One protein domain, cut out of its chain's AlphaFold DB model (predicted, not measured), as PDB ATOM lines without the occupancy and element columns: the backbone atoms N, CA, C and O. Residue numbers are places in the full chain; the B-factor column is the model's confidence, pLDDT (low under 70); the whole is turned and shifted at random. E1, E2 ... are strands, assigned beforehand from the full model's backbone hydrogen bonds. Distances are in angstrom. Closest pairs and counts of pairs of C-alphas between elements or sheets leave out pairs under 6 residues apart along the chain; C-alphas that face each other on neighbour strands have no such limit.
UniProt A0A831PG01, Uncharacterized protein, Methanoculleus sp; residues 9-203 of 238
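This is residues 9 to 203 of the 238 residues of an uncharacterized protein of Methanoculleus sp (UniProt A0A831PG01). Two sandwiches of strands stand side by side, so that four sheets are stacked in a row: E1 E6 E3 E4, then E5 E2 E7, then E9 E14 E11 E12, then E8 E15 E10 E13. The first two sheets make the first sandwich and the last two make the second, which is a jelly roll, one long hairpin wound over both of its sheets; a long link of residues 95 to 109 joins the two bodies. The printed part has 195 residues, with no named helix and fifteen named strands, E1 to E15 in order along the chain, and each sheet is antiparallel. The class is all strand, and the whole is compact, with a radius of gyration of the C-alphas of 16.8 A and spans of 56 by 41 by 25 A.

Find C-alpha 9 at (51.229, -49.111, -26.373), where E1 begins; it runs to residue 13. E2, residues 18 to 25, is 24.1 A long from first to last C-alpha. Next come E3, residues 37 to 42, E4, residues 48 to 52, and E5, residues 61 to 66. E6, residues 71 to 79, is 26.3 A long, and E7, residues 88 to 94, is 20.6 A. Look for C-alpha 110 at (62.167, -25.791, -12.499), where E8 begins; it ends at residue 114. E9 covers residues 120 to 127 and E10 residues 131 to 138, with lengths of 21.7 A and 22.9 A. E11, residues 144 to 149, E12, residues 155 to 160, and E13, residues 168 to 173, follow. E14, residues 178 to 186, is 26.2 A long. E15, residues 192 to 202, is the longest strand by residues, at 33.1 A, and ends at C-alpha 202, (63.539, -31.629, 8.501).

Begin with the sheet E1 E6 E3 E4, whose edge strands are E1 and E4. Across E1 and E6, look at N 11 and O 73, 2.8 A apart and within hydrogen-bond range; across E6 and E3, N 40 and O 76 are 2.9 A apart, and across the hairpin E3 and E4, N 39 and O 52 are 2.8 A apart. This sheet and the sheet E5 E2 E7 are face to face, 8.4 A centre to centre, with their strands at 18 degrees. In the second sheet, N 19 and O 65 are within hydrogen-bond range across E5 and E2, 2.7 A apart, and N 22 and O 91 are within hydrogen-bond range across E2 and E7, 2.8 A apart. E6 and E7 are near each other. Now pass to the sheet E9 E14 E11 E12, face to face with E5 E2 E7 at 11.3 A; the C-alphas of Ala 91 in E7 and Val 120 in E9, the closest of those two strands, are 6.1 A apart. Find N 121 and O 184 at 2.8 A across E9 and E14, N 147 and O 183 at 3.0 A across E14 and E11, and N 146 and O 159 at 2.8 A across the hairpin E11 and E12. The last sheet, E8 E15 E10 E13, is face to face with it at 8.0 A, the strands at 20 degrees. Here N 112 and O 194 are 3.0 A apart across E8 and E15, N 134 and O 199 are 2.9 A apart across E15 and E10, and N 135 and O 170 are 2.8 A apart across E10 and E13. The jelly roll has four nested antiparallel pairs: E8 with E15, E9 with E14, E10 with E13, E11 with E12.

The two C-alphas farthest apart are those of Ser 83 and Thr 203, 56.5 A. The printed part has no cut. The long links are E2 to E3, with 11 residues, and E7 to E8, with 15; in the latter, residues 102 to 103 pair in parallel with residues 123 to 124 of E9. Mean pLDDT of the printed part is 90.4, and residues 28 to 34, 55 to 59 and 162 to 165 are under 70.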
ATOM      1  N   TYR A   9      50.029 -49.613 -27.038       93.56
ATOM      2  CA  TYR A   9      51.229 -49.111 -26.373       93.56
ATOM      3  C   TYR A   9      51.730 -50.143 -25.365       93.56
ATOM      4  O   TYR A   9      50.944 -50.917 -24.822       93.56
ATOM      5  N   TYR A  10      53.040 -50.147 -25.136       92.12
ATOM      6  CA  TYR A  10      53.739 -51.153 -24.341       92.12
ATOM      7  C   TYR A  10      54.323 -50.501 -23.093       92.12
ATOM      8  O   TYR A  10      54.951 -49.445 -23.186       92.12
ATOM      9  N   LEU A  11      54.137 -51.144 -21.945       94.06
ATOM     10  CA  LEU A  11      54.607 -50.676 -20.651       94.06
ATOM     11  C   LEU A  11      55.293 -51.837 -19.908       94.06
ATOM     12  O   LEU A  11      54.626 -52.607 -19.214       94.06
ATOM     13  N   PRO A  12      56.616 -52.015 -20.075       95.44
ATOM     14  CA  PRO A  12      57.346 -53.090 -19.414       95.44
ATOM     15  C   PRO A  12      57.412 -52.856 -17.901       95.44
ATOM     16  O   PRO A  12      57.882 -51.813 -17.432       95.44
ATOM     17  N   ALA A  13      56.994 -53.847 -17.117       97.00
ATOM     18  CA  ALA A  13      56.945 -53.755 -15.662       97.00
ATOM     19  C   ALA A  13      57.444 -55.035 -14.985       97.00
ATOM     20  O   ALA A  13      57.366 -56.132 -15.540       97.00
ATOM     21  N   THR A  14      57.976 -54.885 -13.774       97.50
ATOM     22  CA  THR A  14      58.277 -56.002 -12.870       97.50
ATOM     23  C   THR A  14      57.142 -56.151 -11.865       97.50
ATOM     24  O   THR A  14      56.524 -55.157 -11.496       97.50
ATOM     25  N   ALA A  15      56.896 -57.367 -11.374       97.38
ATOM     26  CA  ALA A  15      55.967 -57.571 -10.264       97.38
ATOM     27  C   ALA A  15      56.299 -56.629  -9.085       97.38
ATOM     28  O   ALA A  15      57.440 -56.584  -8.617       97.38
ATOM     29  N   GLY A  16      55.301 -55.882  -8.616       96.94
ATOM     30  CA  GLY A  16      55.415 -54.848  -7.588       96.94
ATOM     31  C   GLY A  16      55.671 -53.431  -8.113       96.94
ATOM     32  O   GLY A  16      55.607 -52.498  -7.320       96.94
ATOM     33  N   ASP A  17      55.936 -53.233  -9.409       98.19
ATOM     34  CA  ASP A  17      55.962 -51.889  -9.998       98.19
ATOM     35  C   ASP A  17      54.547 -51.297 -10.006       98.19
ATOM     36  O   ASP A  17      53.592 -51.959 -10.415       98.19
ATOM     37  N   THR A  18      54.414 -50.040  -9.587       97.75
ATOM     38  CA  THR A  18      53.135 -49.325  -9.646       97.75
ATOM     39  C   THR A  18      53.098 -48.487 -10.915       97.75
ATOM     40  O   THR A  18      53.967 -47.649 -11.136       97.75
ATOM     41  N   LEU A  19      52.113 -48.729 -11.770       97.69
ATOM     42  CA  LEU A  19      51.902 -48.075 -13.054       97.69
ATOM     43  C   LEU A  19      50.854 -46.979 -12.890       97.69
ATOM     44  O   LEU A  19      49.780 -47.244 -12.355       97.69
ATOM     45  N   PHE A  20      51.148 -45.783 -13.386       97.25
ATOM     46  CA  PHE A  20      50.198 -44.692 -13.563       97.25
ATOM     47  C   PHE A  20      50.026 -44.424 -15.054       97.25
ATOM     48  O   PHE A  20      51.009 -44.252 -15.775       97.25
ATOM     49  N   ILE A  21      48.782 -44.404 -15.520       96.56
ATOM     50  CA  ILE A  21      48.423 -44.180 -16.921       96.56
ATOM     51  C   ILE A  21      47.341 -43.115 -16.951       96.56
ATOM     52  O   ILE A  21      46.378 -43.204 -16.194       96.56
ATOM     53  N   ARG A  22      47.475 -42.139 -17.847       94.50
ATOM     54  CA  ARG A  22      46.531 -41.035 -17.997       94.50
ATOM     55  C   ARG A  22      46.269 -40.715 -19.460       94.50
ATOM     56  O   ARG A  22      47.206 -40.643 -20.249       94.50
ATOM     57  N   THR A  23      45.009 -40.478 -19.814       92.31
ATOM     58  CA  THR A  23      44.596 -40.018 -21.149       92.31
ATOM     59  C   THR A  23      43.586 -38.885 -21.040       92.31
ATOM     60  O   THR A  23      42.802 -38.825 -20.091       92.31
ATOM     61  N   ALA A  24      43.588 -37.986 -22.018       89.12
ATOM     62  CA  ALA A  24      42.522 -37.010 -22.193       89.12
ATOM     63  C   ALA A  24      42.286 -36.728 -23.677       89.12
ATOM     64  O   ALA A  24      43.192 -36.853 -24.506       89.12
ATOM     65  N   SER A  25      41.056 -36.323 -23.994       84.69
ATOM     66  CA  SER A  25      40.685 -35.887 -25.337       84.69
ATOM     67  C   SER A  25      41.404 -34.588 -25.696       84.69
ATOM     68  O   SER A  25      41.647 -33.744 -24.832       84.69
ATOM     69  N   THR A  26      41.727 -34.405 -26.976       76.25
ATOM     70  CA  THR A  26      42.179 -33.102 -27.488       76.25
ATOM     71  C   THR A  26      41.023 -32.147 -27.787       76.25
ATOM     72  O   THR A  26      41.256 -31.007 -28.186       76.25
ATOM     73  N   GLU A  27      39.783 -32.623 -27.680       71.56
ATOM     74  CA  GLU A  27      38.574 -31.871 -28.000       71.56
ATOM     75  C   GLU A  27      37.995 -31.204 -26.745       71.56
ATOM     76  O   GLU A  27      37.993 -31.784 -25.661       71.56
ATOM     77  N   ASP A  28      37.500 -29.970 -26.894       59.31
ATOM     78  CA  ASP A  28      36.905 -29.197 -25.801       59.31
ATOM     79  C   ASP A  28      35.611 -29.874 -25.301       59.31
ATOM     80  O   ASP A  28      34.660 -30.037 -26.079       59.31
ATOM     81  N   PRO A  29      35.521 -30.230 -24.009       54.72
ATOM     82  CA  PRO A  29      34.366 -30.933 -23.464       54.72
ATOM     83  C   PRO A  29      33.084 -30.079 -23.389       54.72
ATOM     84  O   PRO A  29      32.023 -30.588 -23.029       54.72
ATOM     85  N   THR A  30      33.132 -28.782 -23.715       55.03
ATOM     86  CA  THR A  30      31.975 -27.871 -23.627       55.03
ATOM     87  C   THR A  30      31.124 -27.785 -24.907       55.03
ATOM     88  O   THR A  30      30.097 -27.100 -24.909       55.03
ATOM     89  N   GLY A  31      31.500 -28.483 -25.991       48.25
ATOM     90  CA  GLY A  31      31.042 -28.172 -27.357       48.25
ATOM     91  C   GLY A  31      30.235 -29.213 -28.156       48.25
ATOM     92  O   GLY A  31      30.014 -28.978 -29.343       48.25
ATOM     93  N   GLY A  32      29.779 -30.335 -27.590       48.16
ATOM     94  CA  GLY A  32      29.046 -31.389 -28.329       48.16
ATOM     95  C   GLY A  32      29.466 -32.801 -27.903       48.16
ATOM     96  O   GLY A  32      30.131 -32.907 -26.876       48.16
ATOM     97  N   PRO A  33      29.086 -33.886 -28.621       49.41
ATOM     98  CA  PRO A  33      29.590 -35.227 -28.319       49.41
ATOM     99  C   PRO A  33      31.096 -35.265 -28.604       49.41
ATOM    100  O   PRO A  33      31.513 -35.491 -29.737       49.41
ATOM    101  N   ALA A  34      31.892 -34.942 -27.590       66.12
ATOM    102  CA  ALA A  34      33.339 -34.998 -27.645       66.12
ATOM    103  C   ALA A  34      33.773 -36.453 -27.481       66.12
ATOM    104  O   ALA A  34      33.200 -37.194 -26.676       66.12
ATOM    105  N   PHE A  35      34.785 -36.861 -28.239       75.50
ATOM    106  CA  PHE A  35      35.441 -38.145 -28.030       75.50
ATOM    107  C   PHE A  35      35.786 -38.331 -26.541       75.50
ATOM    108  O   PHE A  35      36.472 -37.489 -25.957       75.50
ATOM    109  N   ASN A  36      35.281 -39.411 -25.932       80.06
ATOM    110  CA  ASN A  36      35.461 -39.721 -24.514       80.06
ATOM    111  C   ASN A  36      36.412 -40.920 -24.365       80.06
ATOM    112  O   ASN A  36      35.938 -42.067 -24.414       80.06
ATOM    113  N   PRO A  37      37.734 -40.676 -24.243       85.69
ATOM    114  CA  PRO A  37      38.724 -41.739 -24.234       85.69
ATOM    115  C   PRO A  37      38.599 -42.609 -22.984       85.69
ATOM    116  O   PRO A  37      38.571 -42.127 -21.854       85.69
ATOM    117  N   GLN A  38      38.598 -43.914 -23.213       89.44
ATOM    118  CA  GLN A  38      38.725 -44.964 -22.221       89.44
ATOM    119  C   GLN A  38      40.101 -45.614 -22.362       89.44
ATOM    120  O   GLN A  38      40.518 -45.958 -23.467       89.44
ATOM    121  N   ILE A  39      40.796 -45.803 -21.243       93.56
ATOM    122  CA  ILE A  39      42.010 -46.620 -21.170       93.56
ATOM    123  C   ILE A  39      41.583 -48.056 -20.908       93.56
ATOM    124  O   ILE A  39      40.801 -48.299 -19.990       93.56
ATOM    125  N   ILE A  40      42.140 -49.007 -21.648       94.88
ATOM    126  CA  ILE A  40      42.044 -50.433 -21.330       94.88
ATOM    127  C   ILE A  40      43.456 -50.948 -21.085       94.88
ATOM    128  O   ILE A  40      44.318 -50.829 -21.953       94.88
ATOM    129  N   LEU A  41      43.693 -51.506 -19.900       97.25
ATOM    130  CA  LEU A  41      44.966 -52.105 -19.511       97.25
ATOM    131  C   LEU A  41      44.875 -53.627 -19.630       97.25
ATOM    132  O   LEU A  41      43.936 -54.246 -19.124       97.25
ATOM    133  N   TYR A  42      45.878 -54.229 -20.256       97.19
ATOM    134  CA  TYR A  42      46.005 -55.664 -20.468       97.19
ATOM    135  C   TYR A  42      47.267 -56.189 -19.785       97.19
ATOM    136  O   TYR A  42      48.312 -55.532 -19.791       97.19
ATOM    137  N   ALA A  43      47.167 -57.387 -19.215       97.31
ATOM    138  CA  ALA A  43      48.303 -58.119 -18.679       97.31
ATOM    139  C   ALA A  43      49.204 -58.647 -19.817       97.31
ATOM    140  O   ALA A  43      48.776 -58.669 -20.978       97.31
ATOM    141  N   PRO A  44      50.428 -59.115 -19.511       97.25
ATOM    142  CA  PRO A  44      51.344 -59.689 -20.500       97.25
ATOM    143  C   PRO A  44      50.797 -60.885 -21.291       97.25
ATOM    144  O   PRO A  44      51.249 -61.149 -22.404       97.25
ATOM    145  N   ASP A  45      49.812 -61.607 -20.756       95.62
ATOM    146  CA  ASP A  45      49.121 -62.691 -21.465       95.62
ATOM    147  C   ASP A  45      47.989 -62.204 -22.400       95.62
ATOM    148  O   ASP A  45      47.372 -63.006 -23.107       95.62
ATOM    149  N   GLY A  46      47.738 -60.892 -22.437       93.06
ATOM    150  CA  GLY A  46      46.706 -60.242 -23.241       93.06
ATOM    151  C   GLY A  46      45.322 -60.205 -22.589       93.06
ATOM    152  O   GLY A  46      44.377 -59.724 -23.218       93.06
ATOM    153  N   ILE A  47      45.164 -60.688 -21.355       95.06
ATOM    154  CA  ILE A  47      43.897 -60.593 -20.624       95.06
ATOM    155  C   ILE A  47      43.710 -59.164 -20.109       95.06
ATOM    156  O   ILE A  47      44.612 -58.563 -19.529       95.06
ATOM    157  N   THR A  48      42.512 -58.613 -20.297       96.44
ATOM    158  CA  THR A  48      42.146 -57.308 -19.741       96.44
ATOM    159  C   THR A  48      42.202 -57.334 -18.214       96.44
ATOM    160  O   THR A  48      41.542 -58.151 -17.574       96.44
ATOM    161  N   ILE A  49      42.949 -56.398 -17.639       96.69
ATOM    162  CA  ILE A  49      43.030 -56.159 -16.197       96.69
ATOM    163  C   ILE A  49      41.879 -55.254 -15.771       96.69
ATOM    164  O   ILE A  49      41.082 -55.606 -14.902       96.69
ATOM    165  N   CYS A  50      41.788 -54.081 -16.392       94.88
ATOM    166  CA  CYS A  50      40.756 -53.098 -16.114       94.88
ATOM    167  C   CYS A  50      40.579 -52.149 -17.299       94.88
ATOM    168  O   CYS A  50      41.429 -52.062 -18.187       94.88
ATOM    169  N   ALA A  51      39.458 -51.438 -17.293       92.56
ATOM    170  CA  ALA A  51      39.201 -50.352 -18.216       92.56
ATOM    171  C   ALA A  51      38.638 -49.164 -17.437       92.56
ATOM    172  O   ALA A  51      37.770 -49.360 -16.586       92.56
ATOM    173  N   GLN A  52      39.119 -47.961 -17.732       90.50
ATOM    174  CA  GLN A  52      38.716 -46.735 -17.054       90.50
ATOM    175  C   GLN A  52      38.418 -45.640 -18.074       90.50
ATOM    176  O   GLN A  52      39.250 -45.336 -18.926       90.50
ATOM    177  N   ASP A  53      37.230 -45.058 -17.981       83.75
ATOM    178  CA  ASP A  53      36.799 -43.895 -18.752       83.75
ATOM    179  C   ASP A  53      36.862 -42.613 -17.905       83.75
ATOM    180  O   ASP A  53      37.210 -42.628 -16.720       83.75
ATOM    181  N   VAL A  54      36.535 -41.477 -18.523       72.88
ATOM    182  CA  VAL A  54      36.356 -40.216 -17.800       72.88
ATOM    183  C   VAL A  54      35.106 -40.326 -16.921       72.88
ATOM    184  O   VAL A  54      33.972 -40.193 -17.387       72.88
ATOM    185  N   GLN A  55      35.297 -40.571 -15.627       55.56
ATOM    186  CA  GLN A  55      34.208 -40.695 -14.658       55.56
ATOM    187  C   GLN A  55      33.520 -39.332 -14.425       55.56
ATOM    188  O   GLN A  55      34.049 -38.465 -13.743       55.56
ATOM    189  N   GLN A  56      32.310 -39.152 -14.969       51.19
ATOM    190  CA  GLN A  56      31.319 -38.118 -14.599       51.19
ATOM    191  C   GLN A  56      31.773 -36.638 -14.531       51.19
ATOM    192  O   GLN A  56      31.218 -35.859 -13.756       51.19
ATOM    193  N   GLY A  57      32.690 -36.203 -15.394       51.03
ATOM    194  CA  GLY A  57      32.916 -34.773 -15.636       51.03
ATOM    195  C   GLY A  57      34.338 -34.463 -16.067       51.03
ATOM    196  O   GLY A  57      35.240 -34.663 -15.273       51.03
ATOM    197  N   ASN A  58      34.490 -33.981 -17.306       60.66
ATOM    198  CA  ASN A  58      35.590 -33.248 -17.970       60.66
ATOM    199  C   ASN A  58      37.076 -33.530 -17.639       60.66
ATOM    200  O   ASN A  58      37.934 -32.876 -18.228       60.66
ATOM    201  N   GLY A  59      37.405 -34.476 -16.764       69.31
ATOM    202  CA  GLY A  59      38.757 -34.821 -16.341       69.31
ATOM    203  C   GLY A  59      39.432 -35.843 -17.259       69.31
ATOM    204  O   GLY A  59      38.802 -36.392 -18.161       69.31
ATOM    205  N   PRO A  60      40.727 -36.117 -17.053       84.50
ATOM    206  CA  PRO A  60      41.389 -37.232 -17.716       84.50
ATOM    207  C   PRO A  60      40.885 -38.584 -17.177       84.50
ATOM    208  O   PRO A  60      40.475 -38.688 -16.021       84.50
ATOM    209  N   ALA A  61      40.958 -39.637 -17.994       89.50
ATOM    210  CA  ALA A  61      40.827 -41.008 -17.505       89.50
ATOM    211  C   ALA A  61      42.188 -41.473 -16.968       89.50
ATOM    212  O   ALA A  61      43.218 -41.231 -17.604       89.50
ATOM    213  N   GLU A  62      42.195 -42.127 -15.805       92.94
ATOM    214  CA  GLU A  62      43.416 -42.508 -15.084       92.94
ATOM    215  C   GLU A  62      43.356 -43.952 -14.573       92.94
ATOM    216  O   GLU A  62      42.357 -44.379 -14.000       92.94
ATOM    217  N   ILE A  63      44.446 -44.703 -14.730       95.38
ATOM    218  CA  ILE A  63      44.635 -46.018 -14.109       95.38
ATOM    219  C   ILE A  63      45.866 -45.958 -13.212       95.38
ATOM    220  O   ILE A  63      46.947 -45.592 -13.671       95.38
ATOM    221  N   GLN A  64      45.708 -46.401 -11.963       95.75
ATOM    222  CA  GLN A  64      46.816 -46.788 -11.097       95.75
ATOM    223  C   GLN A  64      46.747 -48.296 -10.848       95.75
ATOM    224  O   GLN A  64      45.718 -48.812 -10.406       95.75
ATOM    225  N   TYR A  65      47.824 -49.017 -11.145       97.25
ATOM    226  CA  TYR A  65      47.850 -50.475 -11.052       97.25
ATOM    227  C   TYR A  65      49.194 -50.986 -10.542       97.25
ATOM    228  O   TYR A  65      50.235 -50.607 -11.062       97.25
ATOM    229  N   ILE A  66      49.175 -51.883  -9.557       97.38
ATOM    230  CA  ILE A  66      50.380 -52.577  -9.091       97.38
ATOM    231  C   ILE A  66      50.532 -53.853  -9.917       97.38
ATOM    232  O   ILE A  66      49.690 -54.748  -9.826       97.38
ATOM    233  N   ALA A  67      51.607 -53.942 -10.697       97.31
ATOM    234  CA  ALA A  67      51.922 -55.111 -11.503       97.31
ATOM    235  C   ALA A  67      52.013 -56.362 -10.619       97.31
ATOM    236  O   ALA A  67      52.809 -56.430  -9.684       97.31
ATOM    237  N   ASN A  68      51.192 -57.368 -10.906       96.44
ATOM    238  CA  ASN A  68      51.201 -58.648 -10.191       96.44
ATOM    239  C   ASN A  68      52.236 -59.639 -10.755       96.44
ATOM    240  O   ASN A  68      52.582 -60.613 -10.087       96.44
ATOM    241  N   GLU A  69      52.734 -59.387 -11.964       97.31
ATOM    242  CA  GLU A  69      53.714 -60.205 -12.664       97.31
ATOM    243  C   GLU A  69      54.701 -59.345 -13.458       97.31
ATOM    244  O   GLU A  69      54.495 -58.150 -13.665       97.31
ATOM    245  N   THR A  70      55.804 -59.962 -13.878       97.88
ATOM    246  CA  THR A  70      56.820 -59.310 -14.707       97.88
ATOM    247  C   THR A  70      56.541 -59.587 -16.176       97.88
ATOM    248  O   THR A  70      56.473 -60.749 -16.577       97.88
ATOM    249  N   GLY A  71      56.462 -58.539 -16.991       97.00
ATOM    250  CA  GLY A  71      56.264 -58.662 -18.430       97.00
ATOM    251  C   GLY A  71      55.911 -57.339 -19.099       97.00
ATOM    252  O   GLY A  71      55.957 -56.272 -18.481       97.00
ATOM    253  N   ASP A  72      55.558 -57.432 -20.376       95.88
ATOM    254  CA  ASP A  72      55.093 -56.295 -21.163       95.88
ATOM    255  C   ASP A  72      53.586 -56.142 -20.977       95.88
ATOM    256  O   ASP A  72      52.813 -56.924 -21.520       95.88
ATOM    257  N   PHE A  73      53.163 -55.142 -20.211       97.12
ATOM    258  CA  PHE A  73      51.754 -54.768 -20.158       97.12
ATOM    259  C   PHE A  73      51.408 -53.978 -21.418       97.12
ATOM    260  O   PHE A  73      52.244 -53.241 -21.952       97.12
ATOM    261  N   TYR A  74      50.170 -54.107 -21.882       94.38
ATOM    262  CA  TYR A  74      49.697 -53.389 -23.063       94.38
ATOM    263  C   TYR A  74      48.535 -52.496 -22.692       94.38
ATOM    264  O   TYR A  74      47.742 -52.823 -21.812       94.38
ATOM    265  N   LEU A  75      48.400 -51.388 -23.399       95.12
ATOM    266  CA  LEU A  75      47.252 -50.513 -23.251       95.12
ATOM    267  C   LEU A  75      46.680 -50.140 -24.613       95.12
ATOM    268  O   LEU A  75      47.418 -49.996 -25.596       95.12
ATOM    269  N   THR A  76      45.365 -49.965 -24.644       93.88
ATOM    270  CA  THR A  76      44.650 -49.307 -25.738       93.88
ATOM    271  C   THR A  76      43.934 -48.077 -25.198       93.88
ATOM    272  O   THR A  76      43.586 -48.004 -24.015       93.88
ATOM    273  N   VAL A  77      43.747 -47.089 -26.071       91.12
ATOM    274  CA  VAL A  77      42.851 -45.960 -25.823       91.12
ATOM    275  C   VAL A  77      41.788 -45.982 -26.902       91.12
ATOM    276  O   VAL A  77      42.096 -45.912 -28.093       91.12
ATOM    277  N   GLU A  78      40.544 -46.107 -26.471       88.19
ATOM    278  CA  GLU A  78      39.378 -46.291 -27.332       88.19
ATOM    279  C   GLU A  78      38.275 -45.320 -26.909       88.19
ATOM    280  O   GLU A  78      38.327 -44.751 -25.821       88.19
ATOM    281  N   SER A  79      37.273 -45.099 -27.757       84.06
ATOM    282  CA  SER A  79      36.095 -44.350 -27.320       84.06
ATOM    283  C   SER A  79      35.225 -45.227 -26.422       84.06
ATOM    284  O   SER A  79      34.903 -46.358 -26.784       84.06
ATOM    285  N   SER A  80      34.767 -44.681 -25.297       79.31
ATOM    286  CA  SER A  80      33.726 -45.316 -24.468       79.31
ATOM    287  C   SER A  80      32.368 -45.432 -25.183       79.31
ATOM    288  O   SER A  80      31.550 -46.278 -24.818       79.31
ATOM    289  N   ASP A  81      32.131 -44.625 -26.227       78.25
ATOM    290  CA  ASP A  81      30.999 -44.758 -27.148       78.25
ATOM    291  C   ASP A  81      31.521 -45.057 -28.568       78.25
ATOM    292  O   ASP A  81      32.184 -44.205 -29.167       78.25
ATOM    293  N   PRO A  82      31.204 -46.221 -29.161       77.56
ATOM    294  CA  PRO A  82      31.722 -46.618 -30.473       77.56
ATOM    295  C   PRO A  82      31.208 -45.751 -31.637       77.56
ATOM    296  O   PRO A  82      31.617 -45.952 -32.780       77.56
ATOM    297  N   SER A  83      30.277 -44.826 -31.391       80.94
ATOM    298  CA  SER A  83      29.836 -43.830 -32.370       80.94
ATOM    299  C   SER A  83      30.695 -42.564 -32.391       80.94
ATOM    300  O   SER A  83      30.521 -41.738 -33.290       80.94
ATOM    301  N   TRP A  84      31.609 -42.403 -31.429       79.75
ATOM    302  CA  TRP A  84      32.507 -41.255 -31.325       79.75
ATOM    303  C   TRP A  84      33.938 -41.650 -31.680       79.75
ATOM    304  O   TRP A  84      34.415 -42.723 -31.329       79.75
ATOM    305  N   SER A  85      34.628 -40.740 -32.355       79.56
ATOM    306  CA  SER A  85      36.033 -40.862 -32.739       79.56
ATOM    307  C   SER A  85      36.688 -39.502 -32.556       79.56
ATOM    308  O   SER A  85      36.065 -38.495 -32.894       79.56
ATOM    309  N   GLY A  86      37.932 -39.462 -32.097       81.75
ATOM    310  CA  GLY A  86      38.666 -38.216 -31.909       81.75
ATOM    311  C   GLY A  86      40.124 -38.470 -31.560       81.75
ATOM    312  O   GLY A  86      40.578 -39.613 -31.489       81.75
ATOM    313  N   ALA A  87      40.874 -37.388 -31.382       85.44
ATOM    314  CA  ALA A  87      42.267 -37.463 -30.970       85.44
ATOM    315  C   ALA A  87      42.399 -37.404 -29.440       85.44
ATOM    316  O   ALA A  87      41.592 -36.787 -28.740       85.44
ATOM    317  N   TYR A  88      43.451 -38.037 -28.930       88.19
ATOM    318  CA  TYR A  88      43.829 -38.028 -27.519       88.19
ATOM    319  C   TYR A  88      45.331 -37.832 -27.358       88.19
ATOM    320  O   TYR A  88      46.111 -38.098 -28.275       88.19
ATOM    321  N   GLY A  89      45.728 -37.415 -26.161       90.88
ATOM    322  CA  GLY A  89      47.075 -37.645 -25.658       90.88
ATOM    323  C   GLY A  89      47.060 -38.707 -24.561       90.88
ATOM    324  O   GLY A  89      46.043 -38.936 -23.911       90.88
ATOM    325  N   ILE A  90      48.194 -39.379 -24.384       92.81
ATOM    326  CA  ILE A  90      48.388 -40.396 -23.353       92.81
ATOM    327  C   ILE A  90      49.764 -40.241 -22.714       92.81
ATOM    328  O   ILE A  90      50.746 -39.948 -23.399       92.81
ATOM    329  N   ALA A  91      49.835 -40.482 -21.411       94.69
ATOM    330  CA  ALA A  91      51.072 -40.662 -20.676       94.69
ATOM    331  C   ALA A  91      50.994 -41.911 -19.793       94.69
ATOM    332  O   ALA A  91      49.930 -42.268 -19.285       94.69
ATOM    333  N   ALA A  92      52.135 -42.570 -19.616       95.12
ATOM    334  CA  ALA A  92      52.289 -43.711 -18.728       95.12
ATOM    335  C   ALA A  92      53.660 -43.654 -18.047       95.12
ATOM    336  O   ALA A  92      54.647 -43.277 -18.680       95.12
ATOM    337  N   GLN A  93      53.720 -44.011 -16.766       95.31
ATOM    338  CA  GLN A  93      54.931 -43.939 -15.950       95.31
ATOM    339  C   GLN A  93      54.851 -44.927 -14.781       95.31
ATOM    340  O   GLN A  93      53.767 -45.196 -14.263       95.31
ATOM    341  N   LYS A  94      55.996 -45.434 -14.317       97.44
ATOM    342  CA  LYS A  94      56.080 -46.133 -13.026       97.44
ATOM    343  C   LYS A  94      56.163 -45.124 -11.884       97.44
ATOM    344  O   LYS A  94      57.014 -44.251 -11.927       97.44
ATOM    345  N   THR A  95      55.355 -45.238 -10.839       98.00
ATOM    346  CA  THR A  95      55.345 -44.253  -9.739       98.00
ATOM    347  C   THR A  95      56.288 -44.590  -8.589       98.00
ATOM    348  O   THR A  95      56.675 -43.690  -7.855       98.00
ATOM    349  N   ASN A  96      56.702 -45.850  -8.443       96.94
ATOM    350  CA  ASN A  96      57.693 -46.272  -7.444       96.94
ATOM    351  C   ASN A  96      59.141 -46.222  -7.968       96.94
ATOM    352  O   ASN A  96      60.090 -46.150  -7.195       96.94
ATOM    353  N   LYS A  97      59.327 -46.311  -9.292       95.25
ATOM    354  CA  LYS A  97      60.633 -46.273  -9.975       95.25
ATOM    355  C   LYS A  97      60.495 -45.570 -11.326       95.25
ATOM    356  O   LYS A  97      60.592 -46.233 -12.365       95.25
ATOM    357  N   PRO A  98      60.181 -44.268 -11.331       96.69
ATOM    358  CA  PRO A  98      59.937 -43.553 -12.569       96.69
ATOM    359  C   PRO A  98      61.211 -43.456 -13.410       96.69
ATOM    360  O   PRO A  98      62.328 -43.380 -12.897       96.69
ATOM    361  N   GLU A  99      61.033 -43.422 -14.726       94.56
ATOM    362  CA  GLU A  99      62.116 -43.240 -15.690       94.56
ATOM    363  C   GLU A  99      62.005 -41.869 -16.369       94.56
ATOM    364  O   GLU A  99      60.934 -41.264 -16.412       94.56
ATOM    365  N   ASN A 100      63.111 -41.376 -16.937       94.81
ATOM    366  CA  ASN A 100      63.172 -40.076 -17.626       94.81
ATOM    367  C   ASN A 100      62.722 -38.889 -16.755       94.81
ATOM    368  O   ASN A 100      62.051 -37.972 -17.227       94.81
ATOM    369  N   THR A 101      63.105 -38.906 -15.480       97.19
ATOM    370  CA  THR A 101      62.741 -37.874 -14.510       97.19
ATOM    371  C   THR A 101      63.824 -36.827 -14.323       97.19
ATOM    372  O   THR A 101      65.018 -37.119 -14.416       97.19
ATOM    373  N   THR A 102      63.404 -35.626 -13.932       98.12
ATOM    374  CA  THR A 102      64.294 -34.608 -13.363       98.12
ATOM    375  C   THR A 102      64.134 -34.588 -11.845       98.12
ATOM    376  O   THR A 102      63.012 -34.533 -11.347       98.12
ATOM    377  N   THR A 103      65.234 -34.602 -11.095       98.31
ATOM    378  CA  THR A 103      65.187 -34.428  -9.636       98.31
ATOM    379  C   THR A 103      65.012 -32.951  -9.290       98.31
ATOM    380  O   THR A 103      65.790 -32.118  -9.761       98.31
ATOM    381  N   LEU A 104      64.007 -32.612  -8.478       98.50
ATOM    382  CA  LEU A 104      63.824 -31.240  -7.999       98.50
ATOM    383  C   LEU A 104      64.822 -30.935  -6.888       98.50
ATOM    384  O   LEU A 104      65.068 -31.747  -5.998       98.50
ATOM    385  N   ILE A 105      65.366 -29.724  -6.931       97.06
ATOM    386  CA  ILE A 105      66.279 -29.213  -5.916       97.06
ATOM    387  C   ILE A 105      65.489 -28.233  -5.033       97.06
ATOM    388  O   ILE A 105      64.784 -27.380  -5.584       97.06
ATOM    389  N   PRO A 106      65.589 -28.325  -3.691       96.62
ATOM    390  CA  PRO A 106      64.936 -27.382  -2.791       96.62
ATOM    391  C   PRO A 106      65.229 -25.924  -3.159       96.62
ATOM    392  O   PRO A 106      66.369 -25.573  -3.457       96.62
ATOM    393  N   GLU A 107      64.192 -25.087  -3.132       94.75
ATOM    394  CA  GLU A 107      64.240 -23.643  -3.411       94.75
ATOM    395  C   GLU A 107      64.711 -23.259  -4.828       94.75
ATOM    396  O   GLU A 107      64.908 -22.076  -5.114       94.75
ATOM    397  N   VAL A 108      64.844 -24.223  -5.747       97.62
ATOM    398  CA  VAL A 108      65.203 -23.981  -7.151       97.62
ATOM    399  C   VAL A 108      63.992 -24.262  -8.047       97.62
ATOM    400  O   VAL A 108      63.668 -25.424  -8.306       97.62
ATOM    401  N   PRO A 109      63.310 -23.218  -8.557       97.12
ATOM    402  CA  PRO A 109      62.217 -23.397  -9.502       97.12
ATOM    403  C   PRO A 109      62.697 -24.090 -10.780       97.12
ATOM    404  O   PRO A 109      63.750 -23.753 -11.324       97.12
ATOM    405  N   THR A 110      61.906 -25.037 -11.270       98.50
ATOM    406  CA  THR A 110      62.167 -25.791 -12.499       98.50
ATOM    407  C   THR A 110      61.033 -25.556 -13.486       98.50
ATOM    408  O   THR A 110      59.859 -25.674 -13.138       98.50
ATOM    409  N   GLU A 111      61.370 -25.204 -14.724       97.69
ATOM    410  CA  GLU A 111      60.394 -25.001 -15.796       97.69
ATOM    411  C   GLU A 111      60.103 -26.313 -16.537       97.69
ATOM    412  O   GLU A 111      60.953 -27.202 -16.625       97.69
ATOM    413  N   GLY A 112      58.897 -26.429 -17.085       97.25
ATOM    414  CA  GLY A 112      58.486 -27.560 -17.909       97.25
ATOM    415  C   GLY A 112      57.270 -27.234 -18.770       97.25
ATOM    416  O   GLY A 112      56.715 -26.135 -18.691       97.25
ATOM    417  N   THR A 113      56.859 -28.199 -19.590       96.56
ATOM    418  CA  THR A 113      55.699 -28.078 -20.481       96.56
ATOM    419  C   THR A 113      54.908 -29.379 -20.487       96.56
ATOM    420  O   THR A 113      55.486 -30.460 -20.570       96.56
ATOM    421  N   ILE A 114      53.580 -29.276 -20.418       94.94
ATOM    422  CA  ILE A 114      52.672 -30.377 -20.751       94.94
ATOM    423  C   ILE A 114      52.347 -30.271 -22.240       94.94
ATOM    424  O   ILE A 114      51.631 -29.351 -22.639       94.94
ATOM    425  N   ASP A 115      52.892 -31.181 -23.048       93.50
ATOM    426  CA  ASP A 115      52.837 -31.091 -24.516       93.50
ATOM    427  C   ASP A 115      51.554 -31.662 -25.131       93.50
ATOM    428  O   ASP A 115      51.152 -31.261 -26.223       93.50
ATOM    429  N   VAL A 116      50.914 -32.614 -24.448       91.25
ATOM    430  CA  VAL A 116      49.720 -33.312 -24.941       91.25
ATOM    431  C   VAL A 116      48.635 -33.371 -23.865       91.25
ATOM    432  O   VAL A 116      48.966 -33.486 -22.681       91.25
ATOM    433  N   PRO A 117      47.342 -33.339 -24.237       89.19
ATOM    434  CA  PRO A 117      46.248 -33.569 -23.296       89.19
ATOM    435  C   PRO A 117      46.400 -34.908 -22.577       89.19
ATOM    436  O   PRO A 117      46.809 -35.899 -23.172       89.19
ATOM    437  N   GLY A 118      46.145 -34.934 -21.270       88.69
ATOM    438  CA  GLY A 118      46.388 -36.127 -20.450       88.69
ATOM    439  C   GLY A 118      47.872 -36.405 -20.185       88.69
ATOM    440  O   GLY A 118      48.186 -37.267 -19.369       88.69
ATOM    441  N   GLY A 119      48.785 -35.633 -20.779       92.44
ATOM    442  CA  GLY A 119      50.213 -35.697 -20.510       92.44
ATOM    443  C   GLY A 119      50.539 -35.371 -19.055       92.44
ATOM    444  O   GLY A 119      49.878 -34.537 -18.427       92.44
ATOM    445  N   VAL A 120      51.569 -36.032 -18.537       95.25
ATOM    446  CA  VAL A 120      52.195 -35.732 -17.247       95.25
ATOM    447  C   VAL A 120      53.708 -35.687 -17.423       95.25
ATOM    448  O   VAL A 120      54.263 -36.416 -18.244       95.25
ATOM    449  N   VAL A 121      54.372 -34.850 -16.637       97.81
ATOM    450  CA  VAL A 121      55.829 -34.824 -16.501       97.81
ATOM    451  C   VAL A 121      56.173 -35.258 -15.087       97.81
ATOM    452  O   VAL A 121      55.619 -34.742 -14.117       97.81
ATOM    453  N   THR A 122      57.084 -36.220 -14.976       98.25
ATOM    454  CA  THR A 122      57.470 -36.808 -13.695       98.25
ATOM    455  C   THR A 122      58.801 -36.251 -13.217       98.25
ATOM    456  O   THR A 122      59.809 -36.276 -13.926       98.25
ATOM    457  N   TYR A 123      58.798 -35.798 -11.974       98.69
ATOM    458  CA  TYR A 123      59.968 -35.393 -11.223       98.69
ATOM    459  C   TYR A 123      60.198 -36.340 -10.047       98.69
ATOM    460  O   TYR A 123      59.289 -37.069  -9.646       98.69
ATOM    461  N   THR A 124      61.399 -36.300  -9.474       98.62
ATOM    462  CA  THR A 124      61.716 -36.996  -8.221       98.62
ATOM    463  C   THR A 124      62.185 -36.026  -7.145       98.62
ATOM    464  O   THR A 124      62.803 -35.002  -7.444       98.62
ATOM    465  N   ILE A 125      61.899 -36.356  -5.889       98.38
ATOM    466  CA  ILE A 125      62.521 -35.754  -4.703       98.38
ATOM    467  C   ILE A 125      62.926 -36.871  -3.747       98.38
ATOM    468  O   ILE A 125      62.224 -37.873  -3.660       98.38
ATOM    469  N   THR A 126      64.014 -36.691  -3.009       96.88
ATOM    470  CA  THR A 126      64.399 -37.603  -1.923       96.88
ATOM    471  C   THR A 126      64.042 -36.943  -0.600       96.88
ATOM    472  O   THR A 126      64.418 -35.791  -0.378       96.88
ATOM    473  N   SER A 127      63.335 -37.655   0.276       96.19
ATOM    474  CA  SER A 127      62.946 -37.143   1.593       96.19
ATOM    475  C   SER A 127      63.212 -38.169   2.688       96.19
ATOM    476  O   SER A 127      63.077 -39.372   2.464       96.19
ATOM    477  N   ALA A 128      63.569 -37.690   3.876       94.31
ATOM    478  CA  ALA A 128      63.650 -38.497   5.083       94.31
ATOM    479  C   ALA A 128      62.255 -38.747   5.674       94.31
ATOM    480  O   ALA A 128      61.273 -38.108   5.294       94.31
ATOM    481  N   PHE A 129      62.168 -39.680   6.619       92.94
ATOM    482  CA  PHE A 129      60.968 -39.882   7.427       92.94
ATOM    483  C   PHE A 129      60.649 -38.622   8.251       92.94
ATOM    484  O   PHE A 129      61.536 -38.056   8.891       92.94
ATOM    485  N   GLN A 130      59.378 -38.218   8.255       94.31
ATOM    486  CA  GLN A 130      58.835 -37.036   8.933       94.31
ATOM    487  C   GLN A 130      59.380 -35.673   8.471       94.31
ATOM    488  O   GLN A 130      59.221 -34.667   9.172       94.31
ATOM    489  N   ASP A 131      59.958 -35.588   7.276       96.12
ATOM    490  CA  ASP A 131      60.160 -34.290   6.636       96.12
ATOM    491  C   ASP A 131      58.807 -33.655   6.311       96.12
ATOM    492  O   ASP A 131      57.860 -34.325   5.897       96.12
ATOM    493  N   THR A 132      58.713 -32.334   6.448       97.44
ATOM    494  CA  THR A 132      57.595 -31.582   5.871       97.44
ATOM    495  C   THR A 132      58.015 -31.057   4.511       97.44
ATOM    496  O   THR A 132      58.908 -30.217   4.414       97.44
ATOM    497  N   ILE A 133      57.363 -31.537   3.454       98.19
ATOM    498  CA  ILE A 133      57.601 -31.097   2.080       98.19
ATOM    499  C   ILE A 133      56.489 -30.160   1.622       98.19
ATOM    500  O   ILE A 133      55.318 -30.359   1.946       98.19
ATOM    501  N   THR A 134      56.847 -29.140   0.844       98.06
ATOM    502  CA  THR A 134      55.888 -28.298   0.123       98.06
ATOM    503  C   THR A 134      56.256 -28.244  -1.351       98.06
ATOM    504  O   THR A 134      57.391 -27.928  -1.700       98.06
ATOM    505  N   ILE A 135      55.294 -28.538  -2.224       98.38
ATOM    506  CA  ILE A 135      55.462 -28.512  -3.678       98.38
ATOM    507  C   ILE A 135      54.392 -27.619  -4.285       98.38
ATOM    508  O   ILE A 135      53.209 -27.752  -3.969       98.38
ATOM    509  N   SER A 136      54.811 -26.722  -5.173       96.06
ATOM    510  CA  SER A 136      53.927 -25.823  -5.909       96.06
ATOM    511  C   SER A 136      54.086 -25.995  -7.414       96.06
ATOM    512  O   SER A 136      55.200 -26.184  -7.902       96.06
ATOM    513  N   LEU A 137      52.976 -25.896  -8.141       96.25
ATOM    514  CA  LEU A 137      52.916 -25.886  -9.597       96.25
ATOM    515  C   LEU A 137      52.158 -24.645 -10.056       96.25
ATOM    516  O   LEU A 137      50.973 -24.466  -9.758       96.25
ATOM    517  N   VAL A 138      52.855 -23.797 -10.802       93.69
ATOM    518  CA  VAL A 138      52.344 -22.544 -11.352       93.69
ATOM    519  C   VAL A 138      52.249 -22.688 -12.866       93.69
ATOM    520  O   VAL A 138      53.261 -22.823 -13.542       93.69
ATOM    521  N   THR A 139      51.039 -22.633 -13.408       89.56
ATOM    522  CA  THR A 139      50.749 -22.839 -14.840       89.56
ATOM    523  C   THR A 139      50.422 -21.546 -15.587       89.56
ATOM    524  O   THR A 139      50.544 -21.479 -16.804       89.56
ATOM    525  N   GLY A 140      50.000 -20.492 -14.878       82.19
ATOM    526  CA  GLY A 140      49.796 -19.133 -15.399       82.19
ATOM    527  C   GLY A 140      48.641 -18.933 -16.398       82.19
ATOM    528  O   GLY A 140      48.045 -17.857 -16.415       82.19
ATOM    529  N   THR A 141      48.280 -19.927 -17.209       81.81
ATOM    530  CA  THR A 141      47.287 -19.792 -18.294       81.81
ATOM    531  C   THR A 141      46.216 -20.881 -18.310       81.81
ATOM    532  O   THR A 141      45.227 -20.730 -19.024       81.81
ATOM    533  N   TYR A 142      46.378 -21.943 -17.523       86.50
ATOM    534  CA  TYR A 142      45.459 -23.080 -17.461       86.50
ATOM    535  C   TYR A 142      45.415 -23.687 -16.057       86.50
ATOM    536  O   TYR A 142      46.218 -23.327 -15.199       86.50
ATOM    537  N   GLU A 143      44.485 -24.606 -15.812       87.12
ATOM    538  CA  GLU A 143      44.427 -25.352 -14.554       87.12
ATOM    539  C   GLU A 143      45.442 -26.508 -14.576       87.12
ATOM    540  O   GLU A 143      45.331 -27.422 -15.388       87.12
ATOM    541  N   GLY A 144      46.461 -26.460 -13.720       90.94
ATOM    542  CA  GLY A 144      47.414 -27.542 -13.484       90.94
ATOM    543  C   GLY A 144      46.985 -28.491 -12.371       90.94
ATOM    544  O   GLY A 144      46.106 -28.189 -11.570       90.94
ATOM    545  N   GLU A 145      47.666 -29.622 -12.290       93.38
ATOM    546  CA  GLU A 145      47.483 -30.657 -11.286       93.38
ATOM    547  C   GLU A 145      48.843 -31.173 -10.814       93.38
ATOM    548  O   GLU A 145      49.745 -31.424 -11.617       93.38
ATOM    549  N   LEU A 146      48.973 -31.321  -9.499       96.38
ATOM    550  CA  LEU A 146      50.072 -32.006  -8.839       96.38
ATOM    551  C   LEU A 146      49.572 -33.304  -8.230       96.38
ATOM    552  O   LEU A 146      48.545 -33.310  -7.548       96.38
ATOM    553  N   ILE A 147      50.349 -34.365  -8.409       97.50
ATOM    554  CA  ILE A 147      50.133 -35.663  -7.772       97.50
ATOM    555  C   ILE A 147      51.469 -36.118  -7.186       97.50
ATOM    556  O   ILE A 147      52.495 -36.071  -7.868       97.50
ATOM    557  N   ILE A 148      51.473 -36.543  -5.927       98.56
ATOM    558  CA  ILE A 148      52.660 -37.052  -5.236       98.56
ATOM    559  C   ILE A 148      52.442 -38.524  -4.910       98.56
ATOM    560  O   ILE A 148      51.419 -38.881  -4.322       98.56
ATOM    561  N   PHE A 149      53.428 -39.353  -5.241       98.62
ATOM    562  CA  PHE A 149      53.469 -40.765  -4.879       98.62
ATOM    563  C   PHE A 149      54.624 -41.049  -3.916       98.62
ATOM    564  O   PHE A 149      55.706 -40.477  -4.076       98.62
ATOM    565  N   ASP A 150      54.389 -41.917  -2.930       98.38
ATOM    566  CA  ASP A 150      55.427 -42.419  -2.016       98.38
ATOM    567  C   ASP A 150      56.477 -43.290  -2.740       98.38
ATOM    568  O   ASP A 150      56.286 -43.645  -3.910       98.38
ATOM    569  N   PRO A 151      57.578 -43.672  -2.060       98.31
ATOM    570  CA  PRO A 151      58.585 -44.572  -2.627       98.31
ATOM    571  C   PRO A 151      58.064 -45.960  -3.044       98.31
ATOM    572  O   PRO A 151      58.682 -46.627  -3.875       98.31
ATOM    573  N   ASP A 152      56.914 -46.398  -2.523       96.88
ATOM    574  CA  ASP A 152      56.232 -47.629  -2.945       96.88
ATOM    575  C   ASP A 152      55.285 -47.399  -4.146       96.88
ATOM    576  O   ASP A 152      54.693 -48.338  -4.693       96.88
ATOM    577  N   GLY A 153      55.155 -46.154  -4.603       97.12
ATOM    578  CA  GLY A 153      54.349 -45.730  -5.739       97.12
ATOM    579  C   GLY A 153      52.865 -45.531  -5.438       97.12
ATOM    580  O   GLY A 153      52.083 -45.450  -6.390       97.12
ATOM    581  N   ARG A 154      52.447 -45.454  -4.170       96.44
ATOM    582  CA  ARG A 154      51.059 -45.148  -3.771       96.44
ATOM    583  C   ARG A 154      50.824 -43.646  -3.777       96.44
ATOM    584  O   ARG A 154      51.708 -42.884  -3.409       96.44
ATOM    585  N   GLU A 155      49.636 -43.217  -4.197       97.50
ATOM    586  CA  GLU A 155      49.291 -41.790  -4.201       97.50
ATOM    587  C   GLU A 155      49.127 -41.294  -2.759       97.50
ATOM    588  O   GLU A 155      48.317 -41.826  -2.000       97.50
ATOM    589  N   CYS A 156      49.894 -40.272  -2.387       96.00
ATOM    590  CA  CYS A 156      49.859 -39.660  -1.058       96.00
ATOM    591  C   CYS A 156      48.992 -38.409  -1.027       96.00
ATOM    592  O   CYS A 156      48.301 -38.140  -0.045       96.00
ATOM    593  N   ALA A 157      49.086 -37.605  -2.083       97.50
ATOM    594  CA  ALA A 157      48.438 -36.311  -2.154       97.50
ATOM    595  C   ALA A 157      48.234 -35.887  -3.604       97.50
ATOM    596  O   ALA A 157      49.073 -36.135  -4.471       97.50
ATOM    597  N   ARG A 158      47.140 -35.164  -3.829       95.75
ATOM    598  CA  ARG A 158      46.792 -34.560  -5.108       95.75
ATOM    599  C   ARG A 158      46.173 -33.199  -4.873       95.75
ATOM    600  O   ARG A 158      45.386 -33.021  -3.945       95.75
ATOM    601  N   ASN A 159      46.516 -32.240  -5.721       94.06
ATOM    602  CA  ASN A 159      45.864 -30.943  -5.731       94.06
ATOM    603  C   ASN A 159      45.834 -30.373  -7.150       94.06
ATOM    604  O   ASN A 159      46.825 -30.455  -7.872       94.06
ATOM    605  N   ALA A 160      44.723 -29.745  -7.518       89.69
ATOM    606  CA  ALA A 160      44.587 -29.010  -8.766       89.69
ATOM    607  C   ALA A 160      44.584 -27.503  -8.485       89.69
ATOM    608  O   ALA A 160      44.024 -27.032  -7.494       89.69
ATOM    609  N   SER A 161      45.204 -26.725  -9.367       84.69
ATOM    610  CA  SER A 161      45.111 -25.270  -9.312       84.69
ATOM    611  C   SER A 161      43.673 -24.866  -9.628       84.69
ATOM    612  O   SER A 161      43.113 -25.319 -10.624       84.69
ATOM    613  N   LEU A 162      43.093 -23.974  -8.832       69.69
ATOM    614  CA  LEU A 162      41.716 -23.500  -9.039       69.69
ATOM    615  C   LEU A 162      41.622 -22.370 -10.077       69.69
ATOM    616  O   LEU A 162      40.533 -21.929 -10.428       69.69
ATOM    617  N   SER A 163      42.769 -21.819 -10.481       68.25
ATOM    618  CA  SER A 163      42.946 -20.856 -11.572       68.25
ATOM    619  C   SER A 163      44.443 -20.582 -11.746       68.25
ATOM    620  O   SER A 163      45.252 -20.952 -10.896       68.25
ATOM    621  N   SER A 164      44.811 -19.797 -12.756       63.03
ATOM    622  CA  SER A 164      46.176 -19.281 -12.906       63.03
ATOM    623  C   SER A 164      46.682 -18.418 -11.741       63.03
ATOM    624  O   SER A 164      47.889 -18.218 -11.622       63.03
ATOM    625  N   ALA A 165      45.791 -17.907 -10.881       67.88
ATOM    626  CA  ALA A 165      46.145 -17.099  -9.713       67.88
ATOM    627  C   ALA A 165      46.380 -17.923  -8.433       67.88
ATOM    628  O   ALA A 165      46.906 -17.387  -7.457       67.88
ATOM    629  N   PHE A 166      45.998 -19.204  -8.423       80.94
ATOM    630  CA  PHE A 166      46.139 -20.094  -7.270       80.94
ATOM    631  C   PHE A 166      46.865 -21.366  -7.705       80.94
ATOM    632  O   PHE A 166      46.214 -22.233  -8.288       80.94
ATOM    633  N   PRO A 167      48.184 -21.495  -7.457       89.44
ATOM    634  CA  PRO A 167      48.927 -22.676  -7.877       89.44
ATOM    635  C   PRO A 167      48.357 -23.940  -7.236       89.44
ATOM    636  O   PRO A 167      47.805 -23.889  -6.132       89.44
ATOM    637  N   ALA A 168      48.546 -25.085  -7.893       94.00
ATOM    638  CA  ALA A 168      48.416 -26.347  -7.179       94.00
ATOM    639  C   ALA A 168      49.531 -26.370  -6.128       94.00
ATOM    640  O   ALA A 168      50.700 -26.189  -6.464       94.00
ATOM    641  N   LEU A 169      49.161 -26.511  -4.859       95.25
ATOM    642  CA  LEU A 169      50.083 -26.462  -3.727       95.25
ATOM    643  C   LEU A 169      49.794 -27.643  -2.811       95.25
ATOM    644  O   LEU A 169      48.667 -27.791  -2.336       95.25
ATOM    645  N   ILE A 170      50.794 -28.474  -2.561       97.94
ATOM    646  CA  ILE A 170      50.698 -29.587  -1.621       97.94
ATOM    647  C   ILE A 170      51.724 -29.354  -0.523       97.94
ATOM    648  O   ILE A 170      52.900 -29.168  -0.822       97.94
ATOM    649  N   THR A 171      51.277 -29.405   0.730       97.62
ATOM    650  CA  THR A 171      52.141 -29.500   1.909       97.62
ATOM    651  C   THR A 171      51.783 -30.786   2.639       97.62
ATOM    652  O   THR A 171      50.612 -30.996   2.960       97.62
ATOM    653  N   MET A 172      52.765 -31.651   2.881       97.50
ATOM    654  CA  MET A 172      52.564 -32.921   3.579       97.50
ATOM    655  C   MET A 172      53.790 -33.312   4.402       97.50
ATOM    656  O   MET A 172      54.900 -32.863   4.120       97.50
ATOM    657  N   THR A 173      53.572 -34.172   5.394       97.25
ATOM    658  CA  THR A 173      54.641 -34.843   6.137       97.25
ATOM    659  C   THR A 173      54.899 -36.211   5.510       97.25
ATOM    660  O   THR A 173      53.954 -36.919   5.158       97.25
ATOM    661  N   THR A 174      56.162 -36.565   5.308       96.38
ATOM    662  CA  THR A 174      56.563 -37.837   4.702       96.38
ATOM    663  C   THR A 174      56.535 -38.962   5.730       96.38
ATOM    664  O   THR A 174      57.064 -38.848   6.830       96.38
ATOM    665  N   GLU A 175      55.933 -40.088   5.358       95.31
ATOM    666  CA  GLU A 175      55.804 -41.268   6.228       95.31
ATOM    667  C   GLU A 175      56.788 -42.383   5.851       95.31
ATOM    668  O   GLU A 175      56.842 -43.434   6.487       95.31
ATOM    669  N   THR A 176      57.579 -42.196   4.796       94.94
ATOM    670  CA  THR A 176      58.554 -43.181   4.322       94.94
ATOM    671  C   THR A 176      59.788 -42.453   3.824       94.94
ATOM    672  O   THR A 176      59.688 -41.536   3.019       94.94
ATOM    673  N   GLU A 177      60.960 -42.849   4.312       94.88
ATOM    674  CA  GLU A 177      62.220 -42.359   3.756       94.88
ATOM    675  C   GLU A 177      62.429 -42.943   2.353       94.88
ATOM    676  O   GLU A 177      62.286 -44.151   2.150       94.88
ATOM    677  N   GLY A 178      62.787 -42.095   1.390       96.62
ATOM    678  CA  GLY A 178      63.117 -42.525   0.035       96.62
ATOM    679  C   GLY A 178      62.768 -41.504  -1.041       96.62
ATOM    680  O   GLY A 178      62.558 -40.318  -0.769       96.62
ATOM    681  N   ASP A 179      62.720 -41.995  -2.278       97.88
ATOM    682  CA  ASP A 179      62.433 -41.189  -3.460       97.88
ATOM    683  C   ASP A 179      60.925 -41.136  -3.726       97.88
ATOM    684  O   ASP A 179      60.296 -42.144  -4.032       97.88
ATOM    685  N   TYR A 180      60.348 -39.943  -3.634       98.62
ATOM    686  CA  TYR A 180      58.963 -39.666  -4.000       98.62
ATOM    687  C   TYR A 180      58.879 -39.259  -5.472       98.62
ATOM    688  O   TYR A 180      59.708 -38.485  -5.968       98.62
ATOM    689  N   SER A 181      57.824 -39.707  -6.153       98.69
ATOM    690  CA  SER A 181      57.493 -39.245  -7.505       98.69
ATOM    691  C   SER A 181      56.535 -38.063  -7.444       98.69
ATOM    692  O   SER A 181      55.503 -38.119  -6.780       98.69
ATOM    693  N   VAL A 182      56.845 -37.005  -8.188       98.62
ATOM    694  CA  VAL A 182      56.045 -35.778  -8.266       98.62
ATOM    695  C   VAL A 182      55.607 -35.593  -9.711       98.62
ATOM    696  O   VAL A 182      56.423 -35.305 -10.585       98.62
ATOM    697  N   LEU A 183      54.324 -35.789  -9.986       98.00
ATOM    698  CA  LEU A 183      53.758 -35.637 -11.320       98.00
ATOM    699  C   LEU A 183      53.132 -34.251 -11.452       98.00
ATOM    700  O   LEU A 183      52.266 -33.874 -10.664       98.00
ATOM    701  N   ALA A 184      53.562 -33.518 -12.476       97.00
ATOM    702  CA  ALA A 184      52.901 -32.315 -12.955       97.00
ATOM    703  C   ALA A 184      52.051 -32.672 -14.180       97.00
ATOM    704  O   ALA A 184      52.545 -33.293 -15.121       97.00
ATOM    705  N   GLY A 185      50.787 -32.268 -14.187       93.75
ATOM    706  CA  GLY A 185      49.873 -32.448 -15.313       93.75
ATOM    707  C   GLY A 185      48.969 -31.235 -15.501       93.75
ATOM    708  O   GLY A 185      48.896 -30.360 -14.644       93.75
ATOM    709  N   GLY A 186      48.262 -31.168 -16.625       88.75
ATOM    710  CA  GLY A 186      47.109 -30.274 -16.758       88.75
ATOM    711  C   GLY A 186      45.836 -30.935 -16.239       88.75
ATOM    712  O   GLY A 186      45.612 -32.119 -16.508       88.75
ATOM    713  N   ALA A 187      45.005 -30.186 -15.523       82.44
ATOM    714  CA  ALA A 187      43.647 -30.593 -15.191       82.44
ATOM    715  C   ALA A 187      42.777 -30.563 -16.457       82.44
ATOM    716  O   ALA A 187      43.001 -29.750 -17.356       82.44
ATOM    717  N   ASN A 188      41.793 -31.460 -16.546       77.38
ATOM    718  CA  ASN A 188      40.823 -31.501 -17.651       77.38
ATOM    719  C   ASN A 188      41.456 -31.543 -19.061       77.38
ATOM    720  O   ASN A 188      40.925 -30.972 -20.010       77.38
ATOM    721  N   GLY A 189      42.629 -32.173 -19.199       79.88
ATOM    722  CA  GLY A 189      43.342 -32.269 -20.479       79.88
ATOM    723  C   GLY A 189      44.074 -30.995 -20.914       79.88
ATOM    724  O   GLY A 189      44.563 -30.936 -22.040       79.88
ATOM    725  N   ALA A 190      44.189 -29.989 -20.043       86.50
ATOM    726  CA  ALA A 190      44.917 -28.767 -20.349       86.50
ATOM    727  C   ALA A 190      46.413 -29.015 -20.627       86.50
ATOM    728  O   ALA A 190      47.027 -29.959 -20.128       86.50
ATOM    729  N   THR A 191      47.005 -28.123 -21.418       91.31
ATOM    730  CA  THR A 191      48.403 -28.191 -21.860       91.31
ATOM    731  C   THR A 191      49.055 -26.821 -21.766       91.31
ATOM    732  O   THR A 191      48.387 -25.803 -21.959       91.31
ATOM    733  N   GLY A 192      50.370 -26.781 -21.574       93.00
ATOM    734  CA  GLY A 192      51.130 -25.537 -21.601       93.00
ATOM    735  C   GLY A 192      52.338 -25.541 -20.676       93.00
ATOM    736  O   GLY A 192      52.623 -26.519 -19.986       93.00
ATOM    737  N   ALA A 193      53.047 -24.415 -20.669       95.56
ATOM    738  CA  ALA A 193      54.214 -24.212 -19.822       95.56
ATOM    739  C   ALA A 193      53.828 -24.081 -18.343       95.56
ATOM    740  O   ALA A 193      52.743 -23.603 -18.011       95.56
ATOM    741  N   TYR A 194      54.730 -24.479 -17.459       95.38
ATOM    742  CA  TYR A 194      54.576 -24.327 -16.021       95.38
ATOM    743  C   TYR A 194      55.932 -24.159 -15.332       95.38
ATOM    744  O   TYR A 194      56.994 -24.417 -15.903       95.38
ATOM    745  N   THR A 195      55.877 -23.773 -14.064       96.62
ATOM    746  CA  THR A 195      57.005 -23.803 -13.137       96.62
ATOM    747  C   THR A 195      56.630 -24.652 -11.930       96.62
ATOM    748  O   THR A 195      55.577 -24.437 -11.328       96.62
ATOM    749  N   VAL A 196      57.487 -25.604 -11.569       97.88
ATOM    750  CA  VAL A 196      57.380 -26.395 -10.340       97.88
ATOM    751  C   VAL A 196      58.469 -25.967  -9.357       97.88
ATOM    752  O   VAL A 196      59.610 -25.719  -9.752       97.88
ATOM    753  N   ALA A 197      58.128 -25.853  -8.078       97.38
ATOM    754  CA  ALA A 197      59.080 -25.547  -7.014       97.38
ATOM    755  C   ALA A 197      58.805 -26.403  -5.779       97.38
ATOM    756  O   ALA A 197      57.654 -26.738  -5.497       97.38
ATOM    757  N   TYR A 198      59.870 -26.726  -5.050       97.75
ATOM    758  CA  TYR A 198      59.871 -27.641  -3.914       97.75
ATOM    759  C   TYR A 198      60.658 -27.033  -2.750       97.75
ATOM    760  O   TYR A 198      61.707 -26.422  -2.962       97.75
ATOM    761  N   THR A 199      60.166 -27.206  -1.527       98.00
ATOM    762  CA  THR A 199      60.900 -26.958  -0.282       98.00
ATOM    763  C   THR A 199      60.717 -28.138   0.667       98.00
ATOM    764  O   THR A 199      59.705 -28.840   0.610       98.00
ATOM    765  N   ALA A 200      61.692 -28.343   1.549       96.75
ATOM    766  CA  ALA A 200      61.626 -29.350   2.595       96.75
ATOM    767  C   ALA A 200      62.180 -28.806   3.908       96.75
ATOM    768  O   ALA A 200      63.169 -28.073   3.922       96.75
ATOM    769  N   GLU A 201      61.537 -29.194   5.002       95.88
ATOM    770  CA  GLU A 201      61.947 -28.880   6.362       95.88
ATOM    771  C   GLU A 201      62.055 -30.176   7.172       95.88
ATOM    772  O   GLU A 201      61.054 -30.849   7.432       95.88
ATOM    773  N   THR A 202      63.275 -30.505   7.600       91.19
ATOM    774  CA  THR A 202      63.539 -31.629   8.501       91.19
ATOM    775  C   THR A 202      63.473 -31.141   9.939       91.19
ATOM    776  O   THR A 202      64.328 -30.376  10.393       91.19
ATOM    777  N   THR A 203      62.449 -31.577  10.669       84.06
ATOM    778  CA  THR A 203      62.309 -31.285  12.109       84.06
ATOM    779  C   THR A 203      62.462 -32.527  12.979       84.06
ATOM    780  O   THR A 203      62.696 -32.410  14.182       84.06
TER     781      THR A 203